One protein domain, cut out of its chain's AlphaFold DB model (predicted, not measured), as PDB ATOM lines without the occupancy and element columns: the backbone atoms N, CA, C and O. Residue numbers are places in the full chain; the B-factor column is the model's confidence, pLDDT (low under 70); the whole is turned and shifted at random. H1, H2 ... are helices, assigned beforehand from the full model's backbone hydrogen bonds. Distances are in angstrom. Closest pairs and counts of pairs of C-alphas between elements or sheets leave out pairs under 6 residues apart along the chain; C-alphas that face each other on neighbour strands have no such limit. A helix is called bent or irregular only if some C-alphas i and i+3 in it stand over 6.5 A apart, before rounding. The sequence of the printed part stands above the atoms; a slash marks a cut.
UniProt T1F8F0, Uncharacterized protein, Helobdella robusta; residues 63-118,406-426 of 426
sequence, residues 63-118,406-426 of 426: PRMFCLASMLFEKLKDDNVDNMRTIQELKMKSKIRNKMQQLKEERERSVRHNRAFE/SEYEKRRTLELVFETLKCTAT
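What this domain is: This is residues 63 to 118 and 406 to 426 of the 426 residues of an uncharacterized protein of Helobdella robusta (UniProt T1F8F0). What shape do these atoms make? H1 and the long helix H2 meet near their ends as a lopsided V, and H3 packs on H1 at a steep tilt; residues 88 to 118 of H2 stick out as a long bare arm. What is it built of? The printed part has 77 residues with three named helices, in the order H1, H2, H3, and no named strand, and its class is all helix. How spread out is it? It is extended, with a radius of gyration of the C-alphas of 18.7 A and spans of 60 by 29 by 23 A, the arm making the length.

Where its parts are: Where does the first helix run? H1 holds residues 63 to 78, from C-alpha 63 at (170.532, 287.235, 260.938), and is 23.3 A long from first to last C-alpha. Where is the long helix? H2 holds residues 82 to 118 and is 53.7 A long from first to last C-alpha; C-alpha 118 is at (141.906, 330.836, 235.741). And the last one? H3 holds residues 407 to 422, is 22.3 A long from first to last C-alpha, and has C-alpha 422 at (168.894, 291.350, 239.408). No helix is bent or irregular.

How they stand to each other: How does H1 stand to H3? They touch, and their closest C-alphas, those of Met 65 and Thr 413, are 6.1 A apart. They run the same way at a steep tilt of 54 degrees. How does H1 stand to H2? They are close but not clearly touching, the closest C-alphas being those of Leu 76 and Asn 83, 6.4 A apart. They run opposite ways at a steep tilt of 65 degrees. Does H2 meet H3? H2 and H3 are apart. What do the backbones show? In H1, H2 and H3 every O i to N i+4 pair is within hydrogen-bond range.

The domain as a whole: How large is it? The two C-alphas farthest apart, those of Asp 78 and Glu 118, are 60.7 A apart. Residues 77 to 82 and 88 to 118 stand free; without them the body is 40 residues spanning 30 by 19 by 17 A. Where is the cut, and what are the links? Residues 119 to 405 are not printed, and C-alphas 118 and 406 are 46.9 A apart across the cut. The link from H1 to H2 is tight, and that from H2 to H3 is the link across the cut. Where is confidence low? The mean pLDDT of the printed part of this model is 70.3, and residues 63 to 91 and 418 to 426 are under 70.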
ATOM      1  N   PRO A  63     170.388 288.645 261.316       61.84
ATOM      2  CA  PRO A  63     170.532 287.235 260.938       61.84
ATOM      3  C   PRO A  63     169.208 286.582 260.508       61.84
ATOM      4  O   PRO A  63     169.191 285.710 259.641       61.84
ATOM      5  N   ARG A  64     168.084 287.061 261.059       59.69
ATOM      6  CA  ARG A  64     166.728 286.649 260.687       59.69
ATOM      7  C   ARG A  64     166.385 286.988 259.237       59.69
ATOM      8  O   ARG A  64     165.944 286.106 258.509       59.69
ATOM      9  N   MET A  65     166.651 288.218 258.788       60.25
ATOM     10  CA  MET A  65     166.406 288.597 257.390       60.25
ATOM     11  C   MET A  65     167.259 287.783 256.413       60.25
ATOM     12  O   MET A  65     166.798 287.480 255.316       60.25
ATOM     13  N   PHE A  66     168.470 287.388 256.816       64.81
ATOM     14  CA  PHE A  66     169.317 286.511 256.007       64.81
ATOM     15  C   PHE A  66     168.750 285.088 255.900       64.81
ATOM     16  O   PHE A  66     168.714 284.518 254.808       64.81
ATOM     17  N   CYS A  67     168.278 284.526 257.014       63.19
ATOM     18  CA  CYS A  67     167.648 283.206 257.036       63.19
ATOM     19  C   CYS A  67     166.369 283.187 256.185       63.19
ATOM     20  O   CYS A  67     166.217 282.319 255.329       63.19
ATOM     21  N   LEU A  68     165.523 284.215 256.322       59.81
ATOM     22  CA  LEU A  68     164.310 284.385 255.519       59.81
ATOM     23  C   LEU A  68     164.612 284.538 254.027       59.81
ATOM     24  O   LEU A  68     163.974 283.880 253.210       59.81
ATOM     25  N   ALA A  69     165.597 285.364 253.662       64.81
ATOM     26  CA  ALA A  69     166.012 285.498 252.269       64.81
ATOM     27  C   ALA A  69     166.522 284.158 251.718       64.81
ATOM     28  O   ALA A  69     166.107 283.757 250.638       64.81
ATOM     29  N   SER A  70     167.359 283.439 252.471       64.94
ATOM     30  CA  SER A  70     167.925 282.149 252.045       64.94
ATOM     31  C   SER A  70     166.849 281.078 251.844       64.94
ATOM     32  O   SER A  70     166.853 280.416 250.811       64.94
ATOM     33  N   MET A  71     165.886 280.962 252.768       62.69
ATOM     34  CA  MET A  71     164.746 280.045 252.626       62.69
ATOM     35  C   MET A  71     163.859 280.416 251.435       62.69
ATOM     36  O   MET A  71     163.389 279.541 250.713       62.69
ATOM     37  N   LEU A  72     163.639 281.714 251.206       60.50
ATOM     38  CA  LEU A  72     162.883 282.186 250.049       60.50
ATOM     39  C   LEU A  72     163.614 281.843 248.741       60.50
ATOM     40  O   LEU A  72     162.985 281.391 247.792       60.50
ATOM     41  N   PHE A  73     164.938 282.004 248.700       62.81
ATOM     42  CA  PHE A  73     165.775 281.615 247.563       62.81
ATOM     43  C   PHE A  73     165.761 280.113 247.286       62.81
ATOM     44  O   PHE A  73     165.814 279.712 246.126       62.81
ATOM     45  N   GLU A  74     165.715 279.293 248.331       60.97
ATOM     46  CA  GLU A  74     165.633 277.838 248.215       60.97
ATOM     47  C   GLU A  74     164.259 277.409 247.680       60.97
ATOM     48  O   GLU A  74     164.202 276.707 246.677       60.97
ATOM     49  N   LYS A  75     163.160 277.972 248.206       56.19
ATOM     50  CA  LYS A  75     161.808 277.742 247.658       56.19
ATOM     51  C   LYS A  75     161.655 278.219 246.210       56.19
ATOM     52  O   LYS A  75     160.987 277.575 245.411       56.19
ATOM     53  N   LEU A  76     162.309 279.321 245.838       52.06
ATOM     54  CA  LEU A  76     162.299 279.809 244.456       52.06
ATOM     55  C   LEU A  76     163.025 278.874 243.472       52.06
ATOM     56  O   LEU A  76     162.774 278.985 242.274       52.06
ATOM     57  N   LYS A  77     163.901 277.972 243.942       57.34
ATOM     58  CA  LYS A  77     164.582 276.976 243.095       57.34
ATOM     59  C   LYS A  77     163.735 275.738 242.821       57.34
ATOM     60  O   LYS A  77     163.898 275.150 241.753       57.34
ATOM     61  N   ASP A  78     162.870 275.359 243.759       50.81
ATOM     62  CA  ASP A  78     162.119 274.107 243.668       50.81
ATOM     63  C   ASP A  78     160.890 274.224 242.742       50.81
ATOM     64  O   ASP A  78     160.607 273.284 242.003       50.81
ATOM     65  N   ASP A  79     160.261 275.405 242.625       49.94
ATOM     66  CA  ASP A  79     159.135 275.620 241.692       49.94
ATOM     67  C   ASP A  79     159.549 276.455 240.465       49.94
ATOM     68  O   ASP A  79     159.223 277.638 240.325       49.94
ATOM     69  N   ASN A  80     160.300 275.845 239.547       54.09
ATOM     70  CA  ASN A  80     160.937 276.546 238.419       54.09
ATOM     71  C   ASN A  80     159.979 277.126 237.353       54.09
ATOM     72  O   ASN A  80     160.416 277.903 236.505       54.09
ATOM     73  N   VAL A  81     158.686 276.790 237.367       53.09
ATOM     74  CA  VAL A  81     157.732 277.242 236.332       53.09
ATOM     75  C   VAL A  81     156.730 278.258 236.886       53.09
ATOM     76  O   VAL A  81     156.570 279.343 236.318       53.09
ATOM     77  N   ASP A  82     156.137 277.988 238.048       57.12
ATOM     78  CA  ASP A  82     155.113 278.869 238.625       57.12
ATOM     79  C   ASP A  82     155.702 280.116 239.303       57.12
ATOM     80  O   ASP A  82     155.102 281.199 239.262       57.12
ATOM     81  N   ASN A  83     156.929 280.040 239.828       57.12
ATOM     82  CA  ASN A  83     157.588 281.211 240.411       57.12
ATOM     83  C   ASN A  83     158.046 282.215 239.350       57.12
ATOM     84  O   ASN A  83     157.957 283.423 239.577       57.12
ATOM     85  N   MET A  84     158.457 281.760 238.163       57.38
ATOM     86  CA  MET A  84     158.798 282.662 237.055       57.38
ATOM     87  C   MET A  84     157.570 283.433 236.561       57.38
ATOM     88  O   MET A  84     157.654 284.649 236.350       57.38
ATOM     89  N   ARG A  85     156.411 282.766 236.483       62.66
ATOM     90  CA  ARG A  85     155.119 283.406 236.195       62.66
ATOM     91  C   ARG A  85     154.742 284.413 237.281       62.66
ATOM     92  O   ARG A  85     154.436 285.564 236.974       62.66
ATOM     93  N   THR A  86     154.875 284.037 238.550       65.25
ATOM     94  CA  THR A  86     154.582 284.920 239.691       65.25
ATOM     95  C   THR A  86     155.499 286.149 239.722       65.25
ATOM     96  O   THR A  86     155.050 287.274 239.956       65.25
ATOM     97  N   ILE A  87     156.788 285.984 239.414       64.44
ATOM     98  CA  ILE A  87     157.753 287.087 239.306       64.44
ATOM     99  C   ILE A  87     157.408 288.008 238.128       64.44
ATOM    100  O   ILE A  87     157.486 289.233 238.268       64.44
ATOM    101  N   GLN A  88     157.014 287.460 236.974       64.56
ATOM    102  CA  GLN A  88     156.555 288.263 235.836       64.56
ATOM    103  C   GLN A  88     155.272 289.034 236.162       64.56
ATOM    104  O   GLN A  88     155.194 290.232 235.877       64.56
ATOM    105  N   GLU A  89     154.312 288.407 236.842       66.25
ATOM    106  CA  GLU A  89     153.091 289.067 237.307       66.25
ATOM    107  C   GLU A  89     153.386 290.191 238.304       66.25
ATOM    108  O   GLU A  89     152.819 291.280 238.198       66.25
ATOM    109  N   LEU A  90     154.308 289.980 239.246       62.81
ATOM    110  CA  LEU A  90     154.735 291.018 240.188       62.81
ATOM    111  C   LEU A  90     155.444 292.176 239.475       62.81
ATOM    112  O   LEU A  90     155.185 293.345 239.790       62.81
ATOM    113  N   LYS A  91     156.279 291.882 238.469       68.06
ATOM    114  CA  LYS A  91     156.900 292.903 237.609       68.06
ATOM    115  C   LYS A  91     155.845 293.687 236.820       68.06
ATOM    116  O   LYS A  91     155.924 294.917 236.787       68.06
ATOM    117  N   MET A  92     154.836 293.027 236.244       76.75
ATOM    118  CA  MET A  92     153.724 293.704 235.561       76.75
ATOM    119  C   MET A  92     152.899 294.562 236.525       76.75
ATOM    120  O   MET A  92     152.691 295.745 236.259       76.75
ATOM    121  N   LYS A  93     152.514 294.028 237.689       76.50
ATOM    122  CA  LYS A  93     151.787 294.772 238.735       76.50
ATOM    123  C   LYS A  93     152.581 295.986 239.229       76.50
ATOM    124  O   LYS A  93     151.999 297.028 239.529       76.50
ATOM    125  N   SER A  94     153.910 295.893 239.299       75.38
ATOM    126  CA  SER A  94     154.772 297.042 239.606       75.38
ATOM    127  C   SER A  94     154.781 298.083 238.483       75.38
ATOM    128  O   SER A  94     154.667 299.273 238.771       75.38
ATOM    129  N   LYS A  95     154.885 297.664 237.215       82.06
ATOM    130  CA  LYS A  95     154.816 298.579 236.060       82.06
ATOM    131  C   LYS A  95     153.469 299.304 235.998       82.06
ATOM    132  O   LYS A  95     153.451 300.516 235.804       82.06
ATOM    133  N   ILE A  96     152.363 298.592 236.229       84.38
ATOM    134  CA  ILE A  96     151.009 299.166 236.266       84.38
ATOM    135  C   ILE A  96     150.895 300.205 237.383       84.38
ATOM    136  O   ILE A  96     150.421 301.311 237.132       84.38
ATOM    137  N   ARG A  97     151.385 299.903 238.594       83.12
ATOM    138  CA  ARG A  97     151.387 300.870 239.706       83.12
ATOM    139  C   ARG A  97     152.193 302.126 239.387       83.12
ATOM    140  O   ARG A  97     151.695 303.224 239.608       83.12
ATOM    141  N   ASN A  98     153.383 301.977 238.809       85.88
ATOM    142  CA  ASN A  98     154.205 303.123 238.417       85.88
ATOM    143  C   ASN A  98     153.520 303.970 237.336       85.88
ATOM    144  O   ASN A  98     153.517 305.194 237.434       85.88
ATOM    145  N   LYS A  99     152.881 303.335 236.345       88.31
ATOM    146  CA  LYS A  99     152.136 304.039 235.291       88.31
ATOM    147  C   LYS A  99     150.910 304.768 235.849       88.31
ATOM    148  O   LYS A  99     150.671 305.918 235.502       88.31
ATOM    149  N   MET A 100     150.173 304.143 236.767       85.81
ATOM    150  CA  MET A 100     149.059 304.778 237.483       85.81
ATOM    151  C   MET A 100     149.519 305.985 238.304       85.81
ATOM    152  O   MET A 100     148.836 307.007 238.339       85.81
ATOM    153  N   GLN A 101     150.686 305.890 238.941       89.81
ATOM    154  CA  GLN A 101     151.258 306.999 239.695       89.81
ATOM    155  C   GLN A 101     151.693 308.151 238.778       89.81
ATOM    156  O   GLN A 101     151.366 309.298 239.068       89.81
ATOM    157  N   GLN A 102     152.322 307.855 237.636       90.25
ATOM    158  CA  GLN A 102     152.654 308.862 236.620       90.25
ATOM    159  C   GLN A 102     151.404 309.570 236.083       90.25
ATOM    160  O   GLN A 102     151.361 310.797 236.069       90.25
ATOM    161  N   LEU A 103     150.352 308.821 235.738       92.00
ATOM    162  CA  LEU A 103     149.080 309.394 235.281       92.00
ATOM    163  C   LEU A 103     148.431 310.284 236.348       92.00
ATOM    164  O   LEU A 103     147.857 311.329 236.034       92.00
ATOM    165  N   LYS A 104     148.531 309.898 237.625       93.56
ATOM    166  CA  LYS A 104     148.046 310.722 238.737       93.56
ATOM    167  C   LYS A 104     148.831 312.032 238.839       93.56
ATOM    168  O   LYS A 104     148.220 313.094 238.946       93.56
ATOM    169  N   GLU A 105     150.157 311.972 238.755       92.94
ATOM    170  CA  GLU A 105     151.016 313.158 238.783       92.94
ATOM    171  C   GLU A 105     150.771 314.085 237.584       92.94
ATOM    172  O   GLU A 105     150.718 315.305 237.754       92.94
ATOM    173  N   GLU A 106     150.579 313.536 236.383       92.19
ATOM    174  CA  GLU A 106     150.229 314.303 235.183       92.19
ATOM    175  C   GLU A 106     148.875 314.997 235.331       92.19
ATOM    176  O   GLU A 106     148.759 316.195 235.055       92.19
ATOM    177  N   ARG A 107     147.867 314.293 235.857       91.19
ATOM    178  CA  ARG A 107     146.552 314.883 236.142       91.19
ATOM    179  C   ARG A 107     146.660 316.016 237.162       91.19
ATOM    180  O   ARG A 107     146.073 317.078 236.966       91.19
ATOM    181  N   GLU A 108     147.446 315.839 238.218       92.06
ATOM    182  CA  GLU A 108     147.692 316.886 239.216       92.06
ATOM    183  C   GLU A 108     148.477 318.082 238.652       92.06
ATOM    184  O   GLU A 108     148.262 319.218 239.087       92.06
ATOM    185  N   ARG A 109     149.384 317.870 237.689       91.69
ATOM    186  CA  ARG A 109     150.055 318.966 236.966       91.69
ATOM    187  C   ARG A 109     149.078 319.717 236.064       91.69
ATOM    188  O   ARG A 109     149.066 320.945 236.103       91.69
ATOM    189  N   SER A 110     148.226 319.007 235.328       89.12
ATOM    190  CA  SER A 110     147.201 319.608 234.464       89.12
ATOM    191  C   SER A 110     146.209 320.461 235.266       89.12
ATOM    192  O   SER A 110     145.963 321.616 234.921       89.12
ATOM    193  N   VAL A 111     145.726 319.963 236.410       89.75
ATOM    194  CA  VAL A 111     144.832 320.731 237.300       89.75
ATOM    195  C   VAL A 111     145.514 321.994 237.835       89.75
ATOM    196  O   VAL A 111     144.884 323.049 237.914       89.75
ATOM    197  N   ARG A 112     146.805 321.920 238.186       88.31
ATOM    198  CA  ARG A 112     147.577 323.096 238.621       88.31
ATOM    199  C   ARG A 112     147.744 324.122 237.503       88.31
ATOM    200  O   ARG A 112     147.595 325.311 237.766       88.31
ATOM    201  N   HIS A 113     148.003 323.668 236.280       83.81
ATOM    202  CA  HIS A 113     148.129 324.536 235.115       83.81
ATOM    203  C   HIS A 113     146.806 325.250 234.792       83.81
ATOM    204  O   HIS A 113     146.790 326.465 234.616       83.81
ATOM    205  N   ASN A 114     145.680 324.532 234.833       82.19
ATOM    206  CA  ASN A 114     144.358 325.121 234.588       82.19
ATOM    207  C   ASN A 114     143.959 326.129 235.677       82.19
ATOM    208  O   ASN A 114     143.469 327.209 235.361       82.19
ATOM    209  N   ARG A 115     144.250 325.838 236.954       81.06
ATOM    210  CA  ARG A 115     144.032 326.803 238.050       81.06
ATOM    211  C   ARG A 115     144.904 328.054 237.933       81.06
ATOM    212  O   ARG A 115     144.487 329.121 238.373       81.06
ATOM    213  N   ALA A 116     146.118 327.930 237.395       77.75
ATOM    214  CA  ALA A 116     146.981 329.082 237.145       77.75
ATOM    215  C   ALA A 116     146.409 329.966 236.025       77.75
ATOM    216  O   ALA A 116     146.370 331.183 236.190       77.75
ATOM    217  N   PHE A 117     145.885 329.352 234.959       74.56
ATOM    218  CA  PHE A 117     145.195 330.054 233.873       74.56
ATOM    219  C   PHE A 117     143.953 330.820 234.357       74.56
ATOM    220  O   PHE A 117     143.813 332.005 234.058       74.56
ATOM    221  N   GLU A 118     143.098 330.185 235.165       72.81
ATOM    222  CA  GLU A 118     141.906 330.836 235.741       72.81
ATOM    223  C   GLU A 118     142.260 331.989 236.690       72.81
ATOM    224  O   GLU A 118     141.538 332.981 236.755       72.81
ATOM    225  N   SER A 406     156.878 292.317 260.780       83.19
ATOM    226  CA  SER A 406     156.297 293.556 260.276       83.19
ATOM    227  C   SER A 406     156.255 293.603 258.748       83.19
ATOM    228  O   SER A 406     157.081 293.000 258.056       83.19
ATOM    229  N   GLU A 407     155.343 294.413 258.195       72.62
ATOM    230  CA  GLU A 407     155.333 294.720 256.757       72.62
ATOM    231  C   GLU A 407     156.640 295.372 256.283       72.62
ATOM    232  O   GLU A 407     157.050 295.187 255.134       72.62
ATOM    233  N   TYR A 408     157.307 296.124 257.164       80.69
ATOM    234  CA  TYR A 408     158.596 296.740 256.868       80.69
ATOM    235  C   TYR A 408     159.677 295.682 256.626       80.69
ATOM    236  O   TYR A 408     160.373 295.749 255.613       80.69
ATOM    237  N   GLU A 409     159.781 294.691 257.516       73.44
ATOM    238  CA  GLU A 409     160.710 293.566 257.374       73.44
ATOM    239  C   GLU A 409     160.418 292.789 256.086       73.44
ATOM    240  O   GLU A 409     161.316 292.587 255.271       73.44
ATOM    241  N   LYS A 410     159.140 292.482 255.823       77.19
ATOM    242  CA  LYS A 410     158.705 291.821 254.584       77.19
ATOM    243  C   LYS A 410     159.135 292.585 253.332       77.19
ATOM    244  O   LYS A 410     159.713 291.998 252.417       77.19
ATOM    245  N   ARG A 411     158.872 293.897 253.272       75.62
ATOM    246  CA  ARG A 411     159.262 294.732 252.122       75.62
ATOM    247  C   ARG A 411     160.781 294.758 251.956       75.62
ATOM    248  O   ARG A 411     161.256 294.601 250.836       75.62
ATOM    249  N   ARG A 412     161.531 294.905 253.053       76.25
ATOM    250  CA  ARG A 412     162.999 294.971 253.039       76.25
ATOM    251  C   ARG A 412     163.628 293.661 252.562       76.25
ATOM    252  O   ARG A 412     164.533 293.692 251.732       76.25
ATOM    253  N   THR A 413     163.141 292.523 253.051       76.94
ATOM    254  CA  THR A 413     163.616 291.198 252.636       76.94
ATOM    255  C   THR A 413     163.318 290.948 251.161       76.94
ATOM    256  O   THR A 413     164.198 290.491 250.435       76.94
ATOM    257  N   LEU A 414     162.121 291.311 250.684       75.38
ATOM    258  CA  LEU A 414     161.774 291.189 249.266       75.38
ATOM    259  C   LEU A 414     162.634 292.096 248.377       75.38
ATOM    260  O   LEU A 414     163.117 291.639 247.346       75.38
ATOM    261  N   GLU A 415     162.865 293.354 248.766       76.06
ATOM    262  CA  GLU A 415     163.771 294.263 248.046       76.06
ATOM    263  C   GLU A 415     165.175 293.666 247.918       76.06
ATOM    264  O   GLU A 415     165.741 293.667 246.825       76.06
ATOM    265  N   LEU A 416     165.694 293.077 248.998       73.75
ATOM    266  CA  LEU A 416     167.013 292.447 249.008       73.75
ATOM    267  C   LEU A 416     167.090 291.239 248.069       73.75
ATOM    268  O   LEU A 416     168.059 291.094 247.322       73.75
ATOM    269  N   VAL A 417     166.060 290.391 248.086       74.94
ATOM    270  CA  VAL A 417     165.936 289.241 247.180       74.94
ATOM    271  C   VAL A 417     165.884 289.719 245.728       74.94
ATOM    272  O   VAL A 417     166.576 289.179 244.872       74.94
ATOM    273  N   PHE A 418     165.116 290.768 245.432       66.12
ATOM    274  CA  PHE A 418     165.038 291.312 244.075       66.12
ATOM    275  C   PHE A 418     166.341 291.966 243.612       66.12
ATOM    276  O   PHE A 418     166.682 291.840 242.437       66.12
ATOM    277  N   GLU A 419     167.063 292.674 244.481       66.19
ATOM    278  CA  GLU A 419     168.376 293.239 244.145       66.19
ATOM    279  C   GLU A 419     169.397 292.137 243.853       66.19
ATOM    280  O   GLU A 419     170.087 292.197 242.839       66.19
ATOM    281  N   THR A 420     169.428 291.087 244.672       62.53
ATOM    282  CA  THR A 420     170.340 289.950 244.473       62.53
ATOM    283  C   THR A 420     169.973 289.104 243.246       62.53
ATOM    284  O   THR A 420     170.871 288.695 242.517       62.53
ATOM    285  N   LEU A 421     168.682 288.932 242.929       51.19
ATOM    286  CA  LEU A 421     168.225 288.301 241.676       51.19
ATOM    287  C   LEU A 421     168.479 289.156 240.426       51.19
ATOM    288  O   LEU A 421     168.598 288.627 239.323       51.19
ATOM    289  N   LYS A 422     168.535 290.487 240.546       48.25
ATOM    290  CA  LYS A 422     168.894 291.350 239.408       48.25
ATOM    291  C   LYS A 422     170.360 291.190 239.017       48.25
ATOM    292  O   LYS A 422     170.665 291.304 237.835       48.25
ATOM    293  N   CYS A 423     171.236 290.889 239.973       39.69
ATOM    294  CA  CYS A 423     172.652 290.628 239.713       39.69
ATOM    295  C   CYS A 423     172.906 289.316 238.953       39.69
ATOM    296  O   CYS A 423     173.984 289.154 238.401       39.69
ATOM    297  N   THR A 424     171.938 288.393 238.886       40.31
ATOM    298  CA  THR A 424     172.084 287.118 238.158       40.31
ATOM    299  C   THR A 424     171.557 287.157 236.718       40.31
ATOM    300  O   THR A 424     171.576 286.132 236.048       40.31
ATOM    301  N   ALA A 425     171.034 288.297 236.246       36.25
ATOM    302  CA  ALA A 425     170.415 288.437 234.919       36.25
ATOM    303  C   ALA A 425     171.309 289.138 233.871       36.25
ATOM    304  O   ALA A 425     170.805 289.595 232.846       36.25
ATOM    305  N   THR A 426     172.610 289.236 234.140       34.12
ATOM    306  CA  THR A 426     173.661 289.699 233.217       34.12
ATOM    307  C   THR A 426     174.667 288.588 233.027       34.12
ATOM    308  O   THR A 426     175.101 288.388 231.875       34.12
TER     309      THR A 426